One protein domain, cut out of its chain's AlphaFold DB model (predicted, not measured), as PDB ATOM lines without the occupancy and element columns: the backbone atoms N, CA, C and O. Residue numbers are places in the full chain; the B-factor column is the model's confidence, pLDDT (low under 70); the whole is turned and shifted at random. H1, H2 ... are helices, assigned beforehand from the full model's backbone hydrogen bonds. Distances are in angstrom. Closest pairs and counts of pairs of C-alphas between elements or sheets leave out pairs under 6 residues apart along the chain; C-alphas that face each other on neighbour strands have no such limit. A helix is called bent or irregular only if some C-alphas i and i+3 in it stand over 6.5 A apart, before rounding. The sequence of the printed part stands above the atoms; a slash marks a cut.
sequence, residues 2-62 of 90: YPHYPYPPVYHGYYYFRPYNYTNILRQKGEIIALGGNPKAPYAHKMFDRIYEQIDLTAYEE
ATOM      1  N   TYR A   2      48.713 -22.748 -35.422       49.22
ATOM      2  CA  TYR A   2      49.761 -23.417 -34.638       49.22
ATOM      3  C   TYR A   2      49.127 -24.259 -33.513       49.22
ATOM      4  O   TYR A   2      48.150 -23.803 -32.916       49.22
ATOM      5  N   PRO A   3      49.645 -25.465 -33.215       70.44
ATOM      6  CA  PRO A   3      49.176 -26.247 -32.078       70.44
ATOM      7  C   PRO A   3      49.567 -25.538 -30.775       70.44
ATOM      8  O   PRO A   3      50.731 -25.197 -30.566       70.44
ATOM      9  N   HIS A   4      48.582 -25.278 -29.917       66.31
ATOM     10  CA  HIS A   4      48.824 -24.727 -28.588       66.31
ATOM     11  C   HIS A   4      49.234 -25.856 -27.637       66.31
ATOM     12  O   HIS A   4      48.675 -26.953 -27.692       66.31
ATOM     13  N   TYR A   5      50.199 -25.584 -26.759       71.12
ATOM     14  CA  TYR A   5      50.516 -26.488 -25.659       71.12
ATOM     15  C   TYR A   5      49.459 -26.351 -24.555       71.12
ATOM     16  O   TYR A   5      49.033 -25.229 -24.261       71.12
ATOM     17  N   PRO A   6      49.030 -27.459 -23.927       65.94
ATOM     18  CA  PRO A   6      48.145 -27.392 -22.774       65.94
ATOM     19  C   PRO A   6      48.872 -26.691 -21.617       65.94
ATOM     20  O   PRO A   6      49.917 -27.158 -21.168       65.94
ATOM     21  N   TYR A   7      48.325 -25.571 -21.139       68.50
ATOM     22  CA  TYR A   7      48.809 -24.884 -19.940       68.50
ATOM     23  C   TYR A   7      47.830 -25.134 -18.779       68.50
ATOM     24  O   TYR A   7      46.618 -25.003 -18.970       68.50
ATOM     25  N   PRO A   8      48.307 -25.505 -17.578       60.66
ATOM     26  CA  PRO A   8      47.457 -25.564 -16.397       60.66
ATOM     27  C   PRO A   8      47.231 -24.134 -15.870       60.66
ATOM     28  O   PRO A   8      48.203 -23.450 -15.540       60.66
ATOM     29  N   PRO A   9      45.986 -23.630 -15.793       68.81
ATOM     30  CA  PRO A   9      45.731 -22.311 -15.220       68.81
ATOM     31  C   PRO A   9      46.017 -22.322 -13.714       68.81
ATOM     32  O   PRO A   9      45.665 -23.279 -13.030       68.81
ATOM     33  N   VAL A  10      46.599 -21.244 -13.175       67.06
ATOM     34  CA  VAL A  10      46.911 -21.100 -11.731       67.06
ATOM     35  C   VAL A  10      45.671 -21.318 -10.857       67.06
ATOM     36  O   VAL A  10      45.757 -21.909  -9.784       67.06
ATOM     37  N   TYR A  11      44.500 -20.927 -11.358       63.81
ATOM     38  CA  TYR A  11      43.211 -21.222 -10.748       63.81
ATOM     39  C   TYR A  11      42.474 -22.251 -11.598       63.81
ATOM     40  O   TYR A  11      42.106 -21.986 -12.738       63.81
ATOM     41  N   HIS A  12      42.231 -23.433 -11.036       58.41
ATOM     42  CA  HIS A  12      41.522 -24.533 -11.706       58.41
ATOM     43  C   HIS A  12      39.995 -24.355 -11.632       58.41
ATOM     44  O   HIS A  12      39.231 -25.320 -11.668       58.41
ATOM     45  N   GLY A  13      39.547 -23.107 -11.487       57.59
ATOM     46  CA  GLY A  13      38.143 -22.754 -11.573       57.59
ATOM     47  C   GLY A  13      37.670 -22.926 -13.007       57.59
ATOM     48  O   GLY A  13      38.408 -22.681 -13.962       57.59
ATOM     49  N   TYR A  14      36.427 -23.359 -13.175       52.16
ATOM     50  CA  TYR A  14      35.802 -23.376 -14.486       52.16
ATOM     51  C   TYR A  14      35.834 -21.947 -15.055       52.16
ATOM     52  O   TYR A  14      35.127 -21.076 -14.561       52.16
ATOM     53  N   TYR A  15      36.669 -21.712 -16.082       49.88
ATOM     54  CA  TYR A  15      36.850 -20.405 -16.749       49.88
ATOM     55  C   TYR A  15      35.520 -19.794 -17.222       49.88
ATOM     56  O   TYR A  15      35.370 -18.588 -17.368       49.88
ATOM     57  N   TYR A  16      34.525 -20.651 -17.413       47.00
ATOM     58  CA  TYR A  16      33.137 -20.274 -17.546       47.00
ATOM     59  C   TYR A  16      32.401 -20.847 -16.339       47.00
ATOM     60  O   TYR A  16      32.523 -22.048 -16.089       47.00
ATOM     61  N   PHE A  17      31.583 -20.044 -15.655       44.00
ATOM     62  CA  PHE A  17      30.449 -20.531 -14.862       44.00
ATOM     63  C   PHE A  17      29.506 -21.322 -15.790       44.00
ATOM     64  O   PHE A  17      28.422 -20.869 -16.139       44.00
ATOM     65  N   ARG A  18      29.930 -22.486 -16.299       51.41
ATOM     66  CA  ARG A  18      29.058 -23.369 -17.065       51.41
ATOM     67  C   ARG A  18      28.125 -23.976 -16.031       51.41
ATOM     68  O   ARG A  18      28.619 -24.718 -15.181       51.41
ATOM     69  N   PRO A  19      26.809 -23.717 -16.088       53.84
ATOM     70  CA  PRO A  19      25.906 -24.108 -15.010       53.84
ATOM     71  C   PRO A  19      25.732 -25.630 -14.861       53.84
ATOM     72  O   PRO A  19      24.945 -26.071 -14.040       53.84
ATOM     73  N   TYR A  20      26.458 -26.448 -15.631       57.78
ATOM     74  CA  TYR A  20      26.287 -27.894 -15.703       57.78
ATOM     75  C   TYR A  20      27.600 -28.589 -16.080       57.78
ATOM     76  O   TYR A  20      27.697 -29.204 -17.143       57.78
ATOM     77  N   ASN A  21      28.640 -28.516 -15.239       66.06
ATOM     78  CA  ASN A  21      29.655 -29.564 -15.354       66.06
ATOM     79  C   ASN A  21      29.017 -30.884 -14.908       66.06
ATOM     80  O   ASN A  21      28.629 -31.015 -13.747       66.06
ATOM     81  N   TYR A  22      28.932 -31.848 -15.824       67.50
ATOM     82  CA  TYR A  22      28.360 -33.167 -15.579       67.50
ATOM     83  C   TYR A  22      28.956 -33.862 -14.347       67.50
ATOM     84  O   TYR A  22      28.229 -34.561 -13.642       67.50
ATOM     85  N   THR A  23      30.233 -33.614 -14.032       74.19
ATOM     86  CA  THR A  23      30.893 -34.169 -12.842       74.19
ATOM     87  C   THR A  23      30.280 -33.662 -11.534       74.19
ATOM     88  O   THR A  23      30.248 -34.388 -10.545       74.19
ATOM     89  N   ASN A  24      29.730 -32.446 -11.529       75.00
ATOM     90  CA  ASN A  24      29.114 -31.835 -10.353       75.00
ATOM     91  C   ASN A  24      27.630 -32.189 -10.205       75.00
ATOM     92  O   ASN A  24      27.109 -32.131  -9.093       75.00
ATOM     93  N   ILE A  25      26.949 -32.578 -11.290       76.00
ATOM     94  CA  ILE A  25      25.489 -32.766 -11.308       76.00
ATOM     95  C   ILE A  25      25.046 -33.829 -10.299       76.00
ATOM     96  O   ILE A  25      24.065 -33.628  -9.588       76.00
ATOM     97  N   LEU A  26      25.743 -34.967 -10.225       80.19
ATOM     98  CA  LEU A  26      25.361 -36.048  -9.310       80.19
ATOM     99  C   LEU A  26      25.524 -35.633  -7.845       80.19
ATOM    100  O   LEU A  26      24.618 -35.864  -7.045       80.19
ATOM    101  N   ARG A  27      26.635 -34.963  -7.521       82.56
ATOM    102  CA  ARG A  27      26.895 -34.433  -6.177       82.56
ATOM    103  C   ARG A  27      25.831 -33.411  -5.776       82.56
ATOM    104  O   ARG A  27      25.196 -33.570  -4.742       82.56
ATOM    105  N   GLN A  28      25.575 -32.429  -6.636       81.00
ATOM    106  CA  GLN A  28      24.587 -31.374  -6.388       81.00
ATOM    107  C   GLN A  28      23.163 -31.931  -6.254       81.00
ATOM    108  O   GLN A  28      22.394 -31.463  -5.421       81.00
ATOM    109  N   LYS A  29      22.803 -32.975  -7.015       80.69
ATOM    110  CA  LYS A  29      21.521 -33.676  -6.832       80.69
ATOM    111  C   LYS A  29      21.412 -34.325  -5.455       80.69
ATOM    112  O   LYS A  29      20.352 -34.235  -4.843       80.69
ATOM    113  N   GLY A  30      22.481 -34.963  -4.975       83.62
ATOM    114  CA  GLY A  30      22.529 -35.529  -3.626       83.62
ATOM    115  C   GLY A  30      22.365 -34.460  -2.544       83.62
ATOM    116  O   GLY A  30      21.572 -34.633  -1.624       83.62
ATOM    117  N   GLU A  31      23.044 -33.324  -2.706       84.12
ATOM    118  CA  GLU A  31      22.955 -32.178  -1.792       84.12
ATOM    119  C   GLU A  31      21.542 -31.586  -1.741       84.12
ATOM    120  O   GLU A  31      21.005 -31.374  -0.657       84.12
ATOM    121  N   ILE A  32      20.894 -31.399  -2.897       83.06
ATOM    122  CA  ILE A  32      19.514 -30.896  -2.971       83.06
ATOM    123  C   ILE A  32      18.541 -31.835  -2.247       83.06
ATOM    124  O   ILE A  32      17.680 -31.360  -1.510       83.06
ATOM    125  N   ILE A  33      18.679 -33.155  -2.414       84.94
ATOM    126  CA  ILE A  33      17.824 -34.135  -1.724       84.94
ATOM    127  C   ILE A  33      18.046 -34.074  -0.208       84.94
ATOM    128  O   ILE A  33      17.077 -34.093   0.549       84.94
ATOM    129  N   ALA A  34      19.301 -33.963   0.242       84.50
ATOM    130  CA  ALA A  34      19.635 -33.848   1.663       84.50
ATOM    131  C   ALA A  34      19.050 -32.576   2.305       84.50
ATOM    132  O   ALA A  34      18.647 -32.602   3.466       84.50
ATOM    133  N   LEU A  35      18.945 -31.490   1.536       79.81
ATOM    134  CA  LEU A  35      18.305 -30.236   1.944       79.81
ATOM    135  C   LEU A  35      16.765 -30.267   1.854       79.81
ATOM    136  O   LEU A  35      16.113 -29.269   2.145       79.81
ATOM    137  N   GLY A  36      16.163 -31.392   1.450       83.31
ATOM    138  CA  GLY A  36      14.710 -31.531   1.292       83.31
ATOM    139  C   GLY A  36      14.152 -30.918   0.000       83.31
ATOM    140  O   GLY A  36      12.938 -30.787  -0.152       83.31
ATOM    141  N   GLY A  37      15.022 -30.543  -0.940       82.50
ATOM    142  CA  GLY A  37      14.652 -30.001  -2.242       82.50
ATOM    143  C   GLY A  37      14.312 -31.074  -3.281       82.50
ATOM    144  O   GLY A  37      14.635 -32.256  -3.149       82.50
ATOM    145  N   ASN A  38      13.663 -30.653  -4.369       84.75
ATOM    146  CA  ASN A  38      13.315 -31.537  -5.479       84.75
ATOM    147  C   ASN A  38      14.390 -31.465  -6.585       84.75
ATOM    148  O   ASN A  38      14.477 -30.448  -7.274       84.75
ATOM    149  N   PRO A  39      15.146 -32.544  -6.862       81.06
ATOM    150  CA  PRO A  39      16.196 -32.540  -7.886       81.06
ATOM    151  C   PRO A  39      15.663 -32.383  -9.322       81.06
ATOM    152  O   PRO A  39      16.440 -32.112 -10.236       81.06
ATOM    153  N   LYS A  40      14.355 -32.572  -9.549       83.19
ATOM    154  CA  LYS A  40      13.689 -32.318 -10.839       83.19
ATOM    155  C   LYS A  40      13.248 -30.858 -11.001       83.19
ATOM    156  O   LYS A  40      12.850 -30.475 -12.095       83.19
ATOM    157  N   ALA A  41      13.308 -30.061  -9.935       81.31
ATOM    158  CA  ALA A  41      12.919 -28.656  -9.916       81.31
ATOM    159  C   ALA A  41      14.014 -27.818  -9.222       81.31
ATOM    160  O   ALA A  41      13.820 -27.375  -8.091       81.31
ATOM    161  N   PRO A  42      15.171 -27.596  -9.882       69.25
ATOM    162  CA  PRO A  42      16.345 -26.956  -9.270       69.25
ATOM    163  C   PRO A  42      16.111 -25.504  -8.829       69.25
ATOM    164  O   PRO A  42      16.842 -25.003  -7.984       69.25
ATOM    165  N   TYR A  43      15.087 -24.845  -9.374       75.38
ATOM    166  CA  TYR A  43      14.694 -23.479  -9.016       75.38
ATOM    167  C   TYR A  43      13.509 -23.423  -8.039       75.38
ATOM    168  O   TYR A  43      12.940 -22.357  -7.817       75.38
ATOM    169  N   ALA A  44      13.081 -24.557  -7.478       81.50
ATOM    170  CA  ALA A  44      12.032 -24.553  -6.467       81.50
ATOM    171  C   ALA A  44      12.553 -23.913  -5.174       81.50
ATOM    172  O   ALA A  44      13.578 -24.323  -4.635       81.50
ATOM    173  N   HIS A  45      11.814 -22.938  -4.649       81.31
ATOM    174  CA  HIS A  45      12.203 -22.214  -3.439       81.31
ATOM    175  C   HIS A  45      11.830 -22.942  -2.142       81.31
ATOM    176  O   HIS A  45      12.351 -22.582  -1.098       81.31
ATOM    177  N   LYS A  46      10.994 -23.992  -2.207       82.00
ATOM    178  CA  LYS A  46      10.457 -24.696  -1.026       82.00
ATOM    179  C   LYS A  46      11.514 -25.188  -0.032       82.00
ATOM    180  O   LYS A  46      11.260 -25.277   1.160       82.00
ATOM    181  N   MET A  47      12.715 -25.522  -0.507       80.44
ATOM    182  CA  MET A  47      13.818 -25.942   0.370       80.44
ATOM    183  C   MET A  47      14.338 -24.818   1.280       80.44
ATOM    184  O   MET A  47      15.000 -25.094   2.276       80.44
ATOM    185  N   PHE A  48      14.021 -23.561   0.961       84.00
ATOM    186  CA  PHE A  48      14.424 -22.377   1.712       84.00
ATOM    187  C   PHE A  48      13.324 -21.834   2.631       84.00
ATOM    188  O   PHE A  48      13.591 -20.877   3.348       84.00
ATOM    189  N   ASP A  49      12.129 -22.436   2.672       85.69
ATOM    190  CA  ASP A  49      10.992 -21.919   3.455       85.69
ATOM    191  C   ASP A  49      11.371 -21.692   4.930       85.69
ATOM    192  O   ASP A  49      11.137 -20.619   5.474       85.69
ATOM    193  N   ARG A  50      12.093 -22.641   5.543       81.56
ATOM    194  CA  ARG A  50      12.598 -22.513   6.926       81.56
ATOM    195  C   ARG A  50      13.581 -21.363   7.120       81.56
ATOM    196  O   ARG A  50      13.621 -20.770   8.188       81.56
ATOM    197  N   ILE A  51      14.407 -21.088   6.113       82.94
ATOM    198  CA  ILE A  51      15.360 -19.975   6.158       82.94
ATOM    199  C   ILE A  51      14.581 -18.665   6.068       82.94
ATOM    200  O   ILE A  51      14.841 -17.760   6.850       82.94
ATOM    201  N   TYR A  52      13.583 -18.583   5.186       82.25
ATOM    202  CA  TYR A  52      12.721 -17.407   5.086       82.25
ATOM    203  C   TYR A  52      11.902 -17.159   6.354       82.25
ATOM    204  O   TYR A  52      11.762 -16.010   6.748       82.25
ATOM    205  N   GLU A  53      11.424 -18.206   7.031       84.62
ATOM    206  CA  GLU A  53      10.745 -18.085   8.331       84.62
ATOM    207  C   GLU A  53      11.662 -17.555   9.445       84.62
ATOM    208  O   GLU A  53      11.193 -16.899  10.372       84.62
ATOM    209  N   GLN A  54      12.961 -17.855   9.377       81.81
ATOM    210  CA  GLN A  54      13.957 -17.406  10.356       81.81
ATOM    211  C   GLN A  54      14.500 -16.006  10.069       81.81
ATOM    212  O   GLN A  54      15.079 -15.386  10.961       81.81
ATOM    213  N   ILE A  55      14.363 -15.523   8.835       80.81
ATOM    214  CA  ILE A  55      14.771 -14.172   8.475       80.81
ATOM    215  C   ILE A  55      13.770 -13.206   9.104       80.81
ATOM    216  O   ILE A  55      12.601 -13.157   8.727       80.81
ATOM    217  N   ASP A  56      14.253 -12.418  10.060       74.81
ATOM    218  CA  ASP A  56      13.505 -11.289  10.588       74.81
ATOM    219  C   ASP A  56      13.375 -10.227   9.490       74.81
ATOM    220  O   ASP A  56      14.298  -9.457   9.219       74.81
ATOM    221  N   LEU A  57      12.218 -10.210   8.828       67.44
ATOM    222  CA  LEU A  57      11.890  -9.244   7.780       67.44
ATOM    223  C   LEU A  57      11.872  -7.796   8.290       67.44
ATOM    224  O   LEU A  57      11.866  -6.877   7.478       67.44
ATOM    225  N   THR A  58      11.864  -7.585   9.610       62.31
ATOM    226  CA  THR A  58      11.890  -6.250  10.221       62.31
ATOM    227  C   THR A  58      13.300  -5.758  10.541       62.31
ATOM    228  O   THR A  58      13.488  -4.567  10.771       62.31
ATOM    229  N   ALA A  59      14.300  -6.646  10.494       62.06
ATOM    230  CA  ALA A  59      15.713  -6.310  10.671       62.06
ATOM    231  C   ALA A  59      16.390  -5.847   9.368       62.06
ATOM    232  O   ALA A  59      17.597  -5.602   9.350       62.06
ATOM    233  N   TYR A  60      15.638  -5.749   8.267       59.84
ATOM    234  CA  TYR A  60      16.126  -5.091   7.064       59.84
ATOM    235  C   TYR A  60      16.270  -3.598   7.372       59.84
ATOM    236  O   TYR A  60      15.275  -2.890   7.512       59.84
ATOM    237  N   GLU A  61      17.506  -3.113   7.495       62.75
ATOM    238  CA  GLU A  61      17.751  -1.677   7.414       62.75
ATOM    239  C   GLU A  61      17.421  -1.250   5.981       62.75
ATOM    240  O   GLU A  61      18.173  -1.511   5.037       62.75
ATOM    241  N   GLU A  62      16.243  -0.652   5.797       57.81
ATOM    242  CA  GLU A  62      15.936   0.107   4.593       57.81
ATOM    243  C   GLU A  62      16.904   1.290   4.546       57.81
ATOM    244  O   GLU A  62      16.669   2.343   5.136       57.81
TER     245      GLU A  62
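Overview. This is residues 2 to 62 of the 90 residues of an uncharacterized protein of Gimesia maris (UniProt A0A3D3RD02). Little regular structure is here: two short helices, H1 then H2, follow a long bare tail, residues 2 to 21, which makes much of the length. The tail sticks out, and so does the far end, residues 49 to 62, of which 49 to 54 belong to H2. The printed part has 61 residues and no named strand; the class is all helix, with 23 residues in named elements. It is extended, with a radius of gyration of the C-alphas of 18.7 A, and flat, spanning 60 by 33 by 15 A.

Arrangement. Start at H1, residues 22 to 34, with 7 of 9 O i to N i+4 pairs within hydrogen-bond range. H2, residues 45 to 54, has 3 of 6. They are only just apart, their closest C-alphas 8.3 A from each other.

Along the chain. Find C-alpha 22 at (28.360, -33.167, -15.579); H1 runs 19.3 A to C-alpha 34. It is only just irregular: C-alphas 23 and 26 are 6.8 A apart. H2 runs 14.7 A to C-alpha 54 at (13.957, -17.406, 10.356), and is irregular, with C-alphas 47 and 50 7.5 A apart.

Size, cuts and confidence. Look to Tyr 2 and Thr 58 for the C-alphas farthest apart, 61.2 A. The H1 to H2 link is short, and the printed part has no cut. In this model, pLDDT is under 70 at 26 residues, among them 6 to 22 and 57 to 62.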